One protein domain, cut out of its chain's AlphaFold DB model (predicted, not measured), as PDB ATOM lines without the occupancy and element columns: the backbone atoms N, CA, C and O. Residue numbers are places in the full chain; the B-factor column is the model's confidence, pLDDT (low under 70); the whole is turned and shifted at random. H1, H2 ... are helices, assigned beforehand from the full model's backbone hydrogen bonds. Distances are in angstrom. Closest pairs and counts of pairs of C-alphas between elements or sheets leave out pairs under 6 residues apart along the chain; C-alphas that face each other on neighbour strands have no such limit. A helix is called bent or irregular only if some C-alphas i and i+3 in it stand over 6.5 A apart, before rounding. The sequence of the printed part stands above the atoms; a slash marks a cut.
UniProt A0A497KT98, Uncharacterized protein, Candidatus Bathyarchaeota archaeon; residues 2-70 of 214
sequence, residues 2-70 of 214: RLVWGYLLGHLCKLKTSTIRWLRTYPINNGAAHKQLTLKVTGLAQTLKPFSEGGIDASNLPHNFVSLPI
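AT A GLANCE: This is residues 2 to 70 of the 214 residues of an uncharacterized protein of Candidatus Bathyarchaeota archaeon (UniProt A0A497KT98). Two helical parts sit toward opposite sides of the domain: at one end of the longest axis, H1 and H2 fold into a small helical hairpin, and beyond a tight link comes the longer helix H3, with the tiny helix H4 folded back near its end. The helices of the hairpin are apart from H3 and H4, and the long stretch of residues 48 to 70, with no named element, loops back past H3 on the way to the last printed residue. You have 69 residues before you, with four named helices in the order H1, H2, H3, H4 and no named strand; the class is all helix. The whole is compact, with a radius of gyration of the C-alphas of 12.1 A, and the C-alphas span 32 by 25 by 19 A along their three main axes.

IN THESE COORDINATES: Start at Arg 2 and go on to C-alpha 4 at (-15.154, 14.104, 34.771), where H1, residues 4 to 12, begins; from there it runs 10.6 A to C-alpha 12. H1 is irregular: the C-alphas of Gly 6 and Leu 9 are 7.1 A apart, where a regular helix has about 5 A. After four residues you come to H2, residues 17 to 25, which measures 12.8 A from first to last C-alpha. Two residues later, find C-alpha 28 at (-23.617, 15.511, 23.585); here H3 begins, the longest helix by residues, with residues 28 to 42 and 20.3 A from first to last C-alpha. Past Gly 43 lies H4, residues 44 to 47, which covers 5.1 A and ends with C-alpha 47 at (-16.470, 27.099, 30.264). From Leu 48 onward, read 23 residues with no named element, as far as Ile 70.

HOW THE PARTS SIT: Look first at H1 and H2, which touch, with 12 pairs of C-alphas within 8 A. Their closest C-alphas are those of Gly 6 and Arg 24, 4.7 A apart. They run opposite ways at a shallow tilt of 19 degrees, centre to centre 9.5 A, and are a helical hairpin. Going on, you find H2 and H3 apart, though they follow each other in the chain. H1 is apart from H3 and from H4, and H2 is apart from H4. H3 touches H4 with residues 35 to 39 alone, with 5 pairs of C-alphas within 8 A. The closest C-alphas of these two are those of Thr 38 and Thr 47, 5.5 A apart, and their centres are 10.5 A apart. Check the backbone O and N atoms next: in H2 and H3 every O i to N i+4 pair is within hydrogen-bond range. In H1, 2 of 5 such pairs are within range, beside 2 of 6 pairs of O i to N i+3, while H4 is too short for an O i to N i+4 pair and has its one O i to N i+3 pair within range.

THE WHOLE: Compare C-alpha 7 at (-18.082, 10.563, 38.236) with C-alpha 70 at (-23.706, 42.177, 28.335): Tyr 7 and Ile 70 have the two C-alphas farthest apart in the domain, 33.6 A. From the first printed C-alpha, that of Arg 2, to the last, that of Ile 70, it is 29.5 A. The links H1 to H2, H2 to H3 and H3 to H4 are tight. The long stretch of residues 48 to 70 has its C-alphas 4 to 19 A from the mean of all C-alphas. The printed part has no cut; it begins at residue 2 and ends at residue 70 of a full chain of 214 residues. In the B-factor column of this predicted model you read a mean pLDDT of 91.2 for the printed part, and no printed residue is under 70.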
ATOM      1  N   ARG A   2     -19.954  14.313  30.927       94.69
ATOM      2  CA  ARG A   2     -20.401  12.984  31.406       94.69
ATOM      3  C   ARG A   2     -19.439  12.248  32.335       94.69
ATOM      4  O   ARG A   2     -19.860  11.762  33.377       94.69
ATOM      5  N   LEU A   3     -18.154  12.223  31.989       94.50
ATOM      6  CA  LEU A   3     -17.134  11.497  32.748       94.50
ATOM      7  C   LEU A   3     -16.641  12.303  33.958       94.50
ATOM      8  O   LEU A   3     -17.052  12.058  35.088       94.50
ATOM      9  N   VAL A   4     -15.815  13.324  33.711       94.88
ATOM     10  CA  VAL A   4     -15.154  14.104  34.771       94.88
ATOM     11  C   VAL A   4     -16.158  14.706  35.759       94.88
ATOM     12  O   VAL A   4     -15.986  14.569  36.968       94.88
ATOM     13  N   TRP A   5     -17.243  15.322  35.280       95.06
ATOM     14  CA  TRP A   5     -18.260  15.892  36.167       95.06
ATOM     15  C   TRP A   5     -19.221  14.845  36.733       95.06
ATOM     16  O   TRP A   5     -19.562  14.931  37.910       95.06
ATOM     17  N   GLY A   6     -19.636  13.854  35.940       95.50
ATOM     18  CA  GLY A   6     -20.591  12.830  36.380       95.50
ATOM     19  C   GLY A   6     -20.023  11.790  37.354       95.50
ATOM     20  O   GLY A   6     -20.793  11.161  38.084       95.50
ATOM     21  N   TYR A   7     -18.702  11.604  37.406       95.69
ATOM     22  CA  TYR A   7     -18.082  10.563  38.236       95.69
ATOM     23  C   TYR A   7     -17.051  11.087  39.235       95.69
ATOM     24  O   TYR A   7     -16.957  10.522  40.318       95.69
ATOM     25  N   LEU A   8     -16.370  12.208  38.969       96.12
ATOM     26  CA  LEU A   8     -15.339  12.738  39.872       96.12
ATOM     27  C   LEU A   8     -15.744  14.074  40.509       96.12
ATOM     28  O   LEU A   8     -16.088  14.136  41.692       96.12
ATOM     29  N   LEU A   9     -15.745  15.154  39.723       95.94
ATOM     30  CA  LEU A   9     -15.927  16.515  40.232       95.94
ATOM     31  C   LEU A   9     -17.311  16.736  40.844       95.94
ATOM     32  O   LEU A   9     -17.431  17.510  41.791       95.94
ATOM     33  N   GLY A  10     -18.349  16.052  40.353       95.38
ATOM     34  CA  GLY A  10     -19.693  16.129  40.922       95.38
ATOM     35  C   GLY A  10     -19.742  15.682  42.386       95.38
ATOM     36  O   GLY A  10     -20.345  16.364  43.219       95.38
ATOM     37  N   HIS A  11     -19.041  14.597  42.723       95.19
ATOM     38  CA  HIS A  11     -18.948  14.093  44.095       95.19
ATOM     39  C   HIS A  11     -18.056  14.992  44.958       95.19
ATOM     40  O   HIS A  11     -18.469  15.402  46.043       95.19
ATOM     41  N   LEU A  12     -16.883  15.393  44.449       95.88
ATOM     42  CA  LEU A  12     -15.966  16.298  45.158       95.88
ATOM     43  C   LEU A  12     -16.627  17.645  45.497       95.88
ATOM     44  O   LEU A  12     -16.512  18.144  46.618       95.88
ATOM     45  N   CYS A  13     -17.392  18.203  44.555       95.12
ATOM     46  CA  CYS A  13     -18.142  19.449  44.724       95.12
ATOM     47  C   CYS A  13     -19.455  19.284  45.507       95.12
ATOM     48  O   CYS A  13     -20.185  20.271  45.685       95.12
ATOM     49  N   LYS A  14     -19.772  18.062  45.961       93.62
ATOM     50  CA  LYS A  14     -20.975  17.731  46.738       93.62
ATOM     51  C   LYS A  14     -22.239  18.232  46.028       93.62
ATOM     52  O   LYS A  14     -23.038  18.974  46.605       93.62
ATOM     53  N   LEU A  15     -22.356  17.932  44.733       92.69
ATOM     54  CA  LEU A  15     -23.560  18.238  43.954       92.69
ATOM     55  C   LEU A  15     -24.714  17.320  44.391       92.69
ATOM     56  O   LEU A  15     -24.480  16.258  44.965       92.69
ATOM     57  N   LYS A  16     -25.964  17.724  44.125       91.31
ATOM     58  CA  LYS A  16     -27.131  16.869  44.391       91.31
ATOM     59  C   LYS A  16     -27.026  15.589  43.554       91.31
ATOM     60  O   LYS A  16     -26.548  15.627  42.420       91.31
ATOM     61  N   THR A  17     -27.545  14.476  44.066       92.12
ATOM     62  CA  THR A  17     -27.553  13.195  43.341       92.12
ATOM     63  C   THR A  17     -28.279  13.300  41.999       92.12
ATOM     64  O   THR A  17     -27.794  12.771  41.000       92.12
ATOM     65  N   SER A  18     -29.390  14.044  41.945       89.06
ATOM     66  CA  SER A  18     -30.112  14.337  40.699       89.06
ATOM     67  C   SER A  18     -29.228  15.068  39.687       89.06
ATOM     68  O   SER A  18     -29.146  14.665  38.532       89.06
ATOM     69  N   THR A  19     -28.482  16.080  40.135       90.69
ATOM     70  CA  THR A  19     -27.521  16.819  39.309       90.69
ATOM     71  C   THR A  19     -26.413  15.916  38.762       90.69
ATOM     72  O   THR A  19     -26.062  16.020  37.592       90.69
ATOM     73  N   ILE A  20     -25.867  15.007  39.575       93.75
ATOM     74  CA  ILE A  20     -24.831  14.060  39.128       93.75
ATOM     75  C   ILE A  20     -25.397  13.090  38.087       93.75
ATOM     76  O   ILE A  20     -24.756  12.860  37.061       93.75
ATOM     77  N   ARG A  21     -26.604  12.555  38.313       92.56
ATOM     78  CA  ARG A  21     -27.295  11.684  37.350       92.56
ATOM     79  C   ARG A  21     -27.474  12.390  36.005       92.56
ATOM     80  O   ARG A  21     -27.140  11.811  34.978       92.56
ATOM     81  N   TRP A  22     -27.890  13.653  36.029       88.00
ATOM     82  CA  TRP A  22     -28.004  14.482  34.829       88.00
ATOM     83  C   TRP A  22     -26.672  14.736  34.136       88.00
ATOM     84  O   TRP A  22     -26.576  14.634  32.917       88.00
ATOM     85  N   LEU A  23     -25.612  15.023  34.893       92.56
ATOM     86  CA  LEU A  23     -24.288  15.218  34.309       92.56
ATOM     87  C   LEU A  23     -23.826  13.982  33.534       92.56
ATOM     88  O   LEU A  23     -23.197  14.142  32.491       92.56
ATOM     89  N   ARG A  24     -24.182  12.771  33.984       94.44
ATOM     90  CA  ARG A  24     -23.882  11.507  33.283       94.44
ATOM     91  C   ARG A  24     -24.661  11.344  31.977       94.44
ATOM     92  O   ARG A  24     -24.126  10.759  31.041       94.44
ATOM     93  N   THR A  25     -25.869  11.897  31.883       91.19
ATOM     94  CA  THR A  25     -26.709  11.868  30.672       91.19
ATOM     95  C   THR A  25     -26.633  13.151  29.839       91.19
ATOM     96  O   THR A  25     -27.326  13.264  28.831       91.19
ATOM     97  N   TYR A  26     -25.755  14.095  30.205       90.00
ATOM     98  CA  TYR A  26     -25.605  15.414  29.578       90.00
ATOM     99  C   TYR A  26     -25.632  15.345  28.037       90.00
ATOM    100  O   TYR A  26     -24.876  14.546  27.475       90.00
ATOM    101  N   PRO A  27     -26.471  16.127  27.333       89.56
ATOM    102  CA  PRO A  27     -26.657  15.991  25.888       89.56
ATOM    103  C   PRO A  27     -25.354  16.287  25.141       89.56
ATOM    104  O   PRO A  27     -24.739  17.327  25.361       89.56
ATOM    105  N   ILE A  28     -24.913  15.373  24.270       90.56
ATOM    106  CA  ILE A  28     -23.617  15.511  23.585       90.56
ATOM    107  C   ILE A  28     -23.655  16.684  22.608       90.56
ATOM    108  O   ILE A  28     -22.823  17.572  22.730       90.56
ATOM    109  N   ASN A  29     -24.634  16.724  21.702       92.56
ATOM    110  CA  ASN A  29     -24.667  17.720  20.625       92.56
ATOM    111  C   ASN A  29     -24.914  19.135  21.169       92.56
ATOM    112  O   ASN A  29     -24.041  19.995  21.069       92.56
ATOM    113  N   ASN A  30     -26.056  19.359  21.829       90.19
ATOM    114  CA  ASN A  30     -26.403  20.683  22.368       90.19
ATOM    115  C   ASN A  30     -25.410  21.125  23.449       90.19
ATOM    116  O   ASN A  30     -25.032  22.291  23.520       90.19
ATOM    117  N   GLY A  31     -24.934  20.183  24.266       91.19
ATOM    118  CA  GLY A  31     -23.945  20.469  25.290       91.19
ATOM    119  C   GLY A  31     -22.570  20.829  24.726       91.19
ATOM    120  O   GLY A  31     -21.932  21.749  25.226       91.19
ATOM    121  N   ALA A  32     -22.108  20.153  23.671       92.81
ATOM    122  CA  ALA A  32     -20.869  20.515  22.982       92.81
ATOM    123  C   ALA A  32     -20.986  21.883  22.298       92.81
ATOM    124  O   ALA A  32     -20.079  22.702  22.440       92.81
ATOM    125  N   ALA A  33     -22.114  22.161  21.636       93.94
ATOM    126  CA  ALA A  33     -22.382  23.463  21.030       93.94
ATOM    127  C   ALA A  33     -22.360  24.590  22.078       93.94
ATOM    128  O   ALA A  33     -21.700  25.611  21.878       93.94
ATOM    129  N   HIS A  34     -22.991  24.373  23.237       93.25
ATOM    130  CA  HIS A  34     -22.961  25.320  24.352       93.25
ATOM    131  C   HIS A  34     -21.537  25.534  24.888       93.25
ATOM    132  O   HIS A  34     -21.105  26.675  25.012       93.25
ATOM    133  N   LYS A  35     -20.772  24.455  25.118       93.69
ATOM    134  CA  LYS A  35     -19.364  24.536  25.554       93.69
ATOM    135  C   LYS A  35     -18.480  25.277  24.553       93.69
ATOM    136  O   LYS A  35     -17.570  26.003  24.941       93.69
ATOM    137  N   GLN A  36     -18.721  25.088  23.259       95.81
ATOM    138  CA  GLN A  36     -17.988  25.797  22.218       95.81
ATOM    139  C   GLN A  36     -18.333  27.291  22.220       95.81
ATOM    140  O   GLN A  36     -17.434  28.123  22.089       95.81
ATOM    141  N   LEU A  37     -19.612  27.640  22.385       95.50
ATOM    142  CA  LEU A  37     -20.058  29.028  22.503       95.50
ATOM    143  C   LEU A  37     -19.431  29.709  23.724       95.50
ATOM    144  O   LEU A  37     -18.849  30.787  23.602       95.50
ATOM    145  N   THR A  38     -19.506  29.081  24.894       94.94
ATOM    146  CA  THR A  38     -18.988  29.653  26.142       94.94
ATOM    147  C   THR A  38     -17.471  29.786  26.108       94.94
ATOM    148  O   THR A  38     -16.950  30.810  26.564       94.94
ATOM    149  N   LEU A  39     -16.764  28.853  25.459       95.31
ATOM    150  CA  LEU A  39     -15.324  28.962  25.219       95.31
ATOM    151  C   LEU A  39     -14.979  30.197  24.385       95.31
ATOM    152  O   LEU A  39     -14.060  30.926  24.751       95.31
ATOM    153  N   LYS A  40     -15.733  30.451  23.308       95.50
ATOM    154  CA  LYS A  40     -15.535  31.617  22.433       95.50
ATOM    155  C   LYS A  40     -15.834  32.940  23.143       95.50
ATOM    156  O   LYS A  40     -15.107  33.904  22.946       95.50
ATOM    157  N   VAL A  41     -16.896  32.991  23.948       93.19
ATOM    158  CA  VAL A  41     -17.397  34.248  24.536       93.19
ATOM    159  C   VAL A  41     -16.722  34.587  25.865       93.19
ATOM    160  O   VAL A  41     -16.440  35.748  26.147       93.19
ATOM    161  N   THR A  42     -16.479  33.587  26.713       90.44
ATOM    162  CA  THR A  42     -16.079  33.793  28.119       90.44
ATOM    163  C   THR A  42     -14.725  33.180  28.470       90.44
ATOM    164  O   THR A  42     -14.162  33.476  29.528       90.44
ATOM    165  N   GLY A  43     -14.185  32.346  27.581       92.56
ATOM    166  CA  GLY A  43     -12.903  31.685  27.752       92.56
ATOM    167  C   GLY A  43     -12.962  30.426  28.617       92.56
ATOM    168  O   GLY A  43     -13.976  30.043  29.215       92.56
ATOM    169  N   LEU A  44     -11.811  29.758  28.696       90.88
ATOM    170  CA  LEU A  44     -11.681  28.442  29.320       90.88
ATOM    171  C   LEU A  44     -12.055  28.449  30.809       90.88
ATOM    172  O   LEU A  44     -12.718  27.531  31.294       90.88
ATOM    173  N   ALA A  45     -11.672  29.510  31.527       88.06
ATOM    174  CA  ALA A  45     -11.887  29.620  32.964       88.06
ATOM    175  C   ALA A  45     -13.372  29.582  33.357       88.06
ATOM    176  O   ALA A  45     -13.676  29.160  34.462       88.06
ATOM    177  N   GLN A  46     -14.302  29.990  32.494       88.88
ATOM    178  CA  GLN A  46     -15.741  29.908  32.781       88.88
ATOM    179  C   GLN A  46     -16.374  28.634  32.224       88.88
ATOM    180  O   GLN A  46     -17.203  28.012  32.889       88.88
ATOM    181  N   THR A  47     -15.928  28.225  31.038       93.00
ATOM    182  CA  THR A  47     -16.470  27.099  30.264       93.00
ATOM    183  C   THR A  47     -16.392  25.766  31.001       93.00
ATOM    184  O   THR A  47     -17.226  24.889  30.808       93.00
ATOM    185  N   LEU A  48     -15.401  25.565  31.873       92.25
ATOM    186  CA  LEU A  48     -15.231  24.286  32.572       92.25
ATOM    187  C   LEU A  48     -16.266  24.035  33.679       92.25
ATOM    188  O   LEU A  48     -16.392  22.893  34.138       92.25
ATOM    189  N   LYS A  49     -17.030  25.059  34.087       91.00
ATOM    190  CA  LYS A  49     -18.117  24.913  35.065       91.00
ATOM    191  C   LYS A  49     -19.184  23.925  34.567       91.00
ATOM    192  O   LYS A  49     -19.337  23.729  33.362       91.00
ATOM    193  N   PRO A  50     -19.930  23.270  35.472       87.44
ATOM    194  CA  PRO A  50     -20.973  22.347  35.052       87.44
ATOM    195  C   PRO A  50     -22.272  23.064  34.665       87.44
ATOM    196  O   PRO A  50     -23.071  22.487  33.937       87.44
ATOM    197  N   PHE A  51     -22.463  24.293  35.161       85.12
ATOM    198  CA  PHE A  51     -23.614  25.167  34.935       85.12
ATOM    199  C   PHE A  51     -23.143  26.623  34.911       85.12
ATOM    200  O   PHE A  51     -22.092  26.928  35.487       85.12
ATOM    201  N   SER A  52     -23.964  27.495  34.316       77.38
ATOM    202  CA  SER A  52     -23.779  28.948  34.269       77.38
ATOM    203  C   SER A  52     -22.362  29.349  33.858       77.38
ATOM    204  O   SER A  52     -21.541  29.810  34.652       77.38
ATOM    205  N   GLU A  53     -22.021  29.103  32.600       87.19
ATOM    206  CA  GLU A  53     -20.661  29.209  32.064       87.19
ATOM    207  C   GLU A  53     -20.317  30.661  31.705       87.19
ATOM    208  O   GLU A  53     -20.140  31.025  30.549       87.19
ATOM    209  N   GLY A  54     -20.255  31.512  32.733       84.62
ATOM    210  CA  GLY A  54     -19.997  32.946  32.584       84.62
ATOM    211  C   GLY A  54     -21.265  33.755  32.311       84.62
ATOM    212  O   GLY A  54     -21.208  34.741  31.582       84.62
ATOM    213  N   GLY A  55     -22.392  33.346  32.904       86.12
ATOM    214  CA  GLY A  55     -23.704  33.978  32.728       86.12
ATOM    215  C   GLY A  55     -24.451  33.578  31.467       86.12
ATOM    216  O   GLY A  55     -25.469  34.185  31.154       86.12
ATOM    217  N   ILE A  56     -23.937  32.591  30.736       91.19
ATOM    218  CA  ILE A  56     -24.645  31.958  29.631       91.19
ATOM    219  C   ILE A  56     -25.367  30.753  30.227       91.19
ATOM    220  O   ILE A  56     -24.754  29.714  30.482       91.19
ATOM    221  N   ASP A  57     -26.651  30.927  30.523       86.44
ATOM    222  CA  ASP A  57     -27.538  29.875  31.016       86.44
ATOM    223  C   ASP A  57     -28.600  29.570  29.954       86.44
ATOM    224  O   ASP A  57     -28.958  30.428  29.152       86.44
ATOM    225  N   ALA A  58     -29.064  28.325  29.941       86.19
ATOM    226  CA  ALA A  58     -30.161  27.843  29.109       86.19
ATOM    227  C   ALA A  58     -31.473  27.730  29.903       86.19
ATOM    228  O   ALA A  58     -32.443  27.168  29.417       86.19
ATOM    229  N   SER A  59     -31.503  28.215  31.148       81.88
ATOM    230  CA  SER A  59     -32.683  28.185  32.022       81.88
ATOM    231  C   SER A  59     -33.628  29.382  31.858       81.88
ATOM    232  O   SER A  59     -34.665  29.436  32.513       81.88
ATOM    233  N   ASN A  60     -33.273  30.364  31.027       79.94
ATOM    234  CA  ASN A  60     -33.989  31.639  30.918       79.94
ATOM    235  C   ASN A  60     -34.637  31.892  29.549       79.94
ATOM    236  O   ASN A  60     -35.449  32.806  29.436       79.94
ATOM    237  N   LEU A  61     -34.284  31.114  28.525       86.38
ATOM    238  CA  LEU A  61     -34.825  31.210  27.170       86.38
ATOM    239  C   LEU A  61     -35.309  29.828  26.712       86.38
ATOM    240  O   LEU A  61     -34.825  28.816  27.223       86.38
ATOM    241  N   PRO A  62     -36.268  29.756  25.776       87.06
ATOM    242  CA  PRO A  62     -36.821  28.480  25.354       87.06
ATOM    243  C   PRO A  62     -35.889  27.718  24.413       87.06
ATOM    244  O   PRO A  62     -34.966  28.264  23.800       87.06
ATOM    245  N   HIS A  63     -36.212  26.443  24.235       87.69
ATOM    246  CA  HIS A  63     -35.502  25.515  23.369       87.69
ATOM    247  C   HIS A  63     -34.017  25.410  23.743       87.69
ATOM    248  O   HIS A  63     -33.676  24.990  24.843       87.69
ATOM    249  N   ASN A  64     -33.130  25.774  22.815       87.75
ATOM    250  CA  ASN A  64     -31.681  25.745  22.994       87.75
ATOM    251  C   ASN A  64     -31.075  27.157  22.978       87.75
ATOM    252  O   ASN A  64     -29.862  27.302  22.808       87.75
ATOM    253  N   PHE A  65     -31.905  28.198  23.091       90.31
ATOM    254  CA  PHE A  65     -31.427  29.573  23.100       90.31
ATOM    255  C   PHE A  65     -30.791  29.924  24.443       90.31
ATOM    256  O   PHE A  65     -31.171  29.417  25.495       90.31
ATOM    257  N   VAL A  66     -29.806  30.818  24.391       91.75
ATOM    258  CA  VAL A  66     -29.111  31.344  25.567       91.75
ATOM    259  C   VAL A  66     -28.863  32.834  25.387       91.75
ATOM    260  O   VAL A  66     -28.623  33.307  24.274       91.75
ATOM    261  N   SER A  67     -28.907  33.582  26.483       90.69
ATOM    262  CA  SER A  67     -28.532  34.994  26.476       90.69
ATOM    263  C   SER A  67     -27.016  35.143  26.571       90.69
ATOM    264  O   SER A  67     -26.379  34.506  27.413       90.69
ATOM    265  N   LEU A  68     -26.437  36.023  25.754       92.50
ATOM    266  CA  LEU A  68     -25.022  36.368  25.869       92.50
ATOM    267  C   LEU A  68     -24.785  37.400  26.982       92.50
ATOM    268  O   LEU A  68     -25.660  38.230  27.247       92.50
ATOM    269  N   PRO A  69     -23.601  37.399  27.622       90.31
ATOM    270  CA  PRO A  69     -23.263  38.396  28.623       90.31
ATOM    271  C   PRO A  69     -23.220  39.796  28.011       90.31
ATOM    272  O   PRO A  69     -22.729  39.999  26.901       90.31
ATOM    273  N   ILE A  70     -23.697  40.781  28.768       91.31
ATOM    274  CA  ILE A  70     -23.706  42.177  28.335       91.31
ATOM    275  C   ILE A  70     -22.279  42.743  28.375       91.31
ATOM    276  O   ILE A  70     -21.652  42.802  29.434       91.31
TER     277      ILE A  70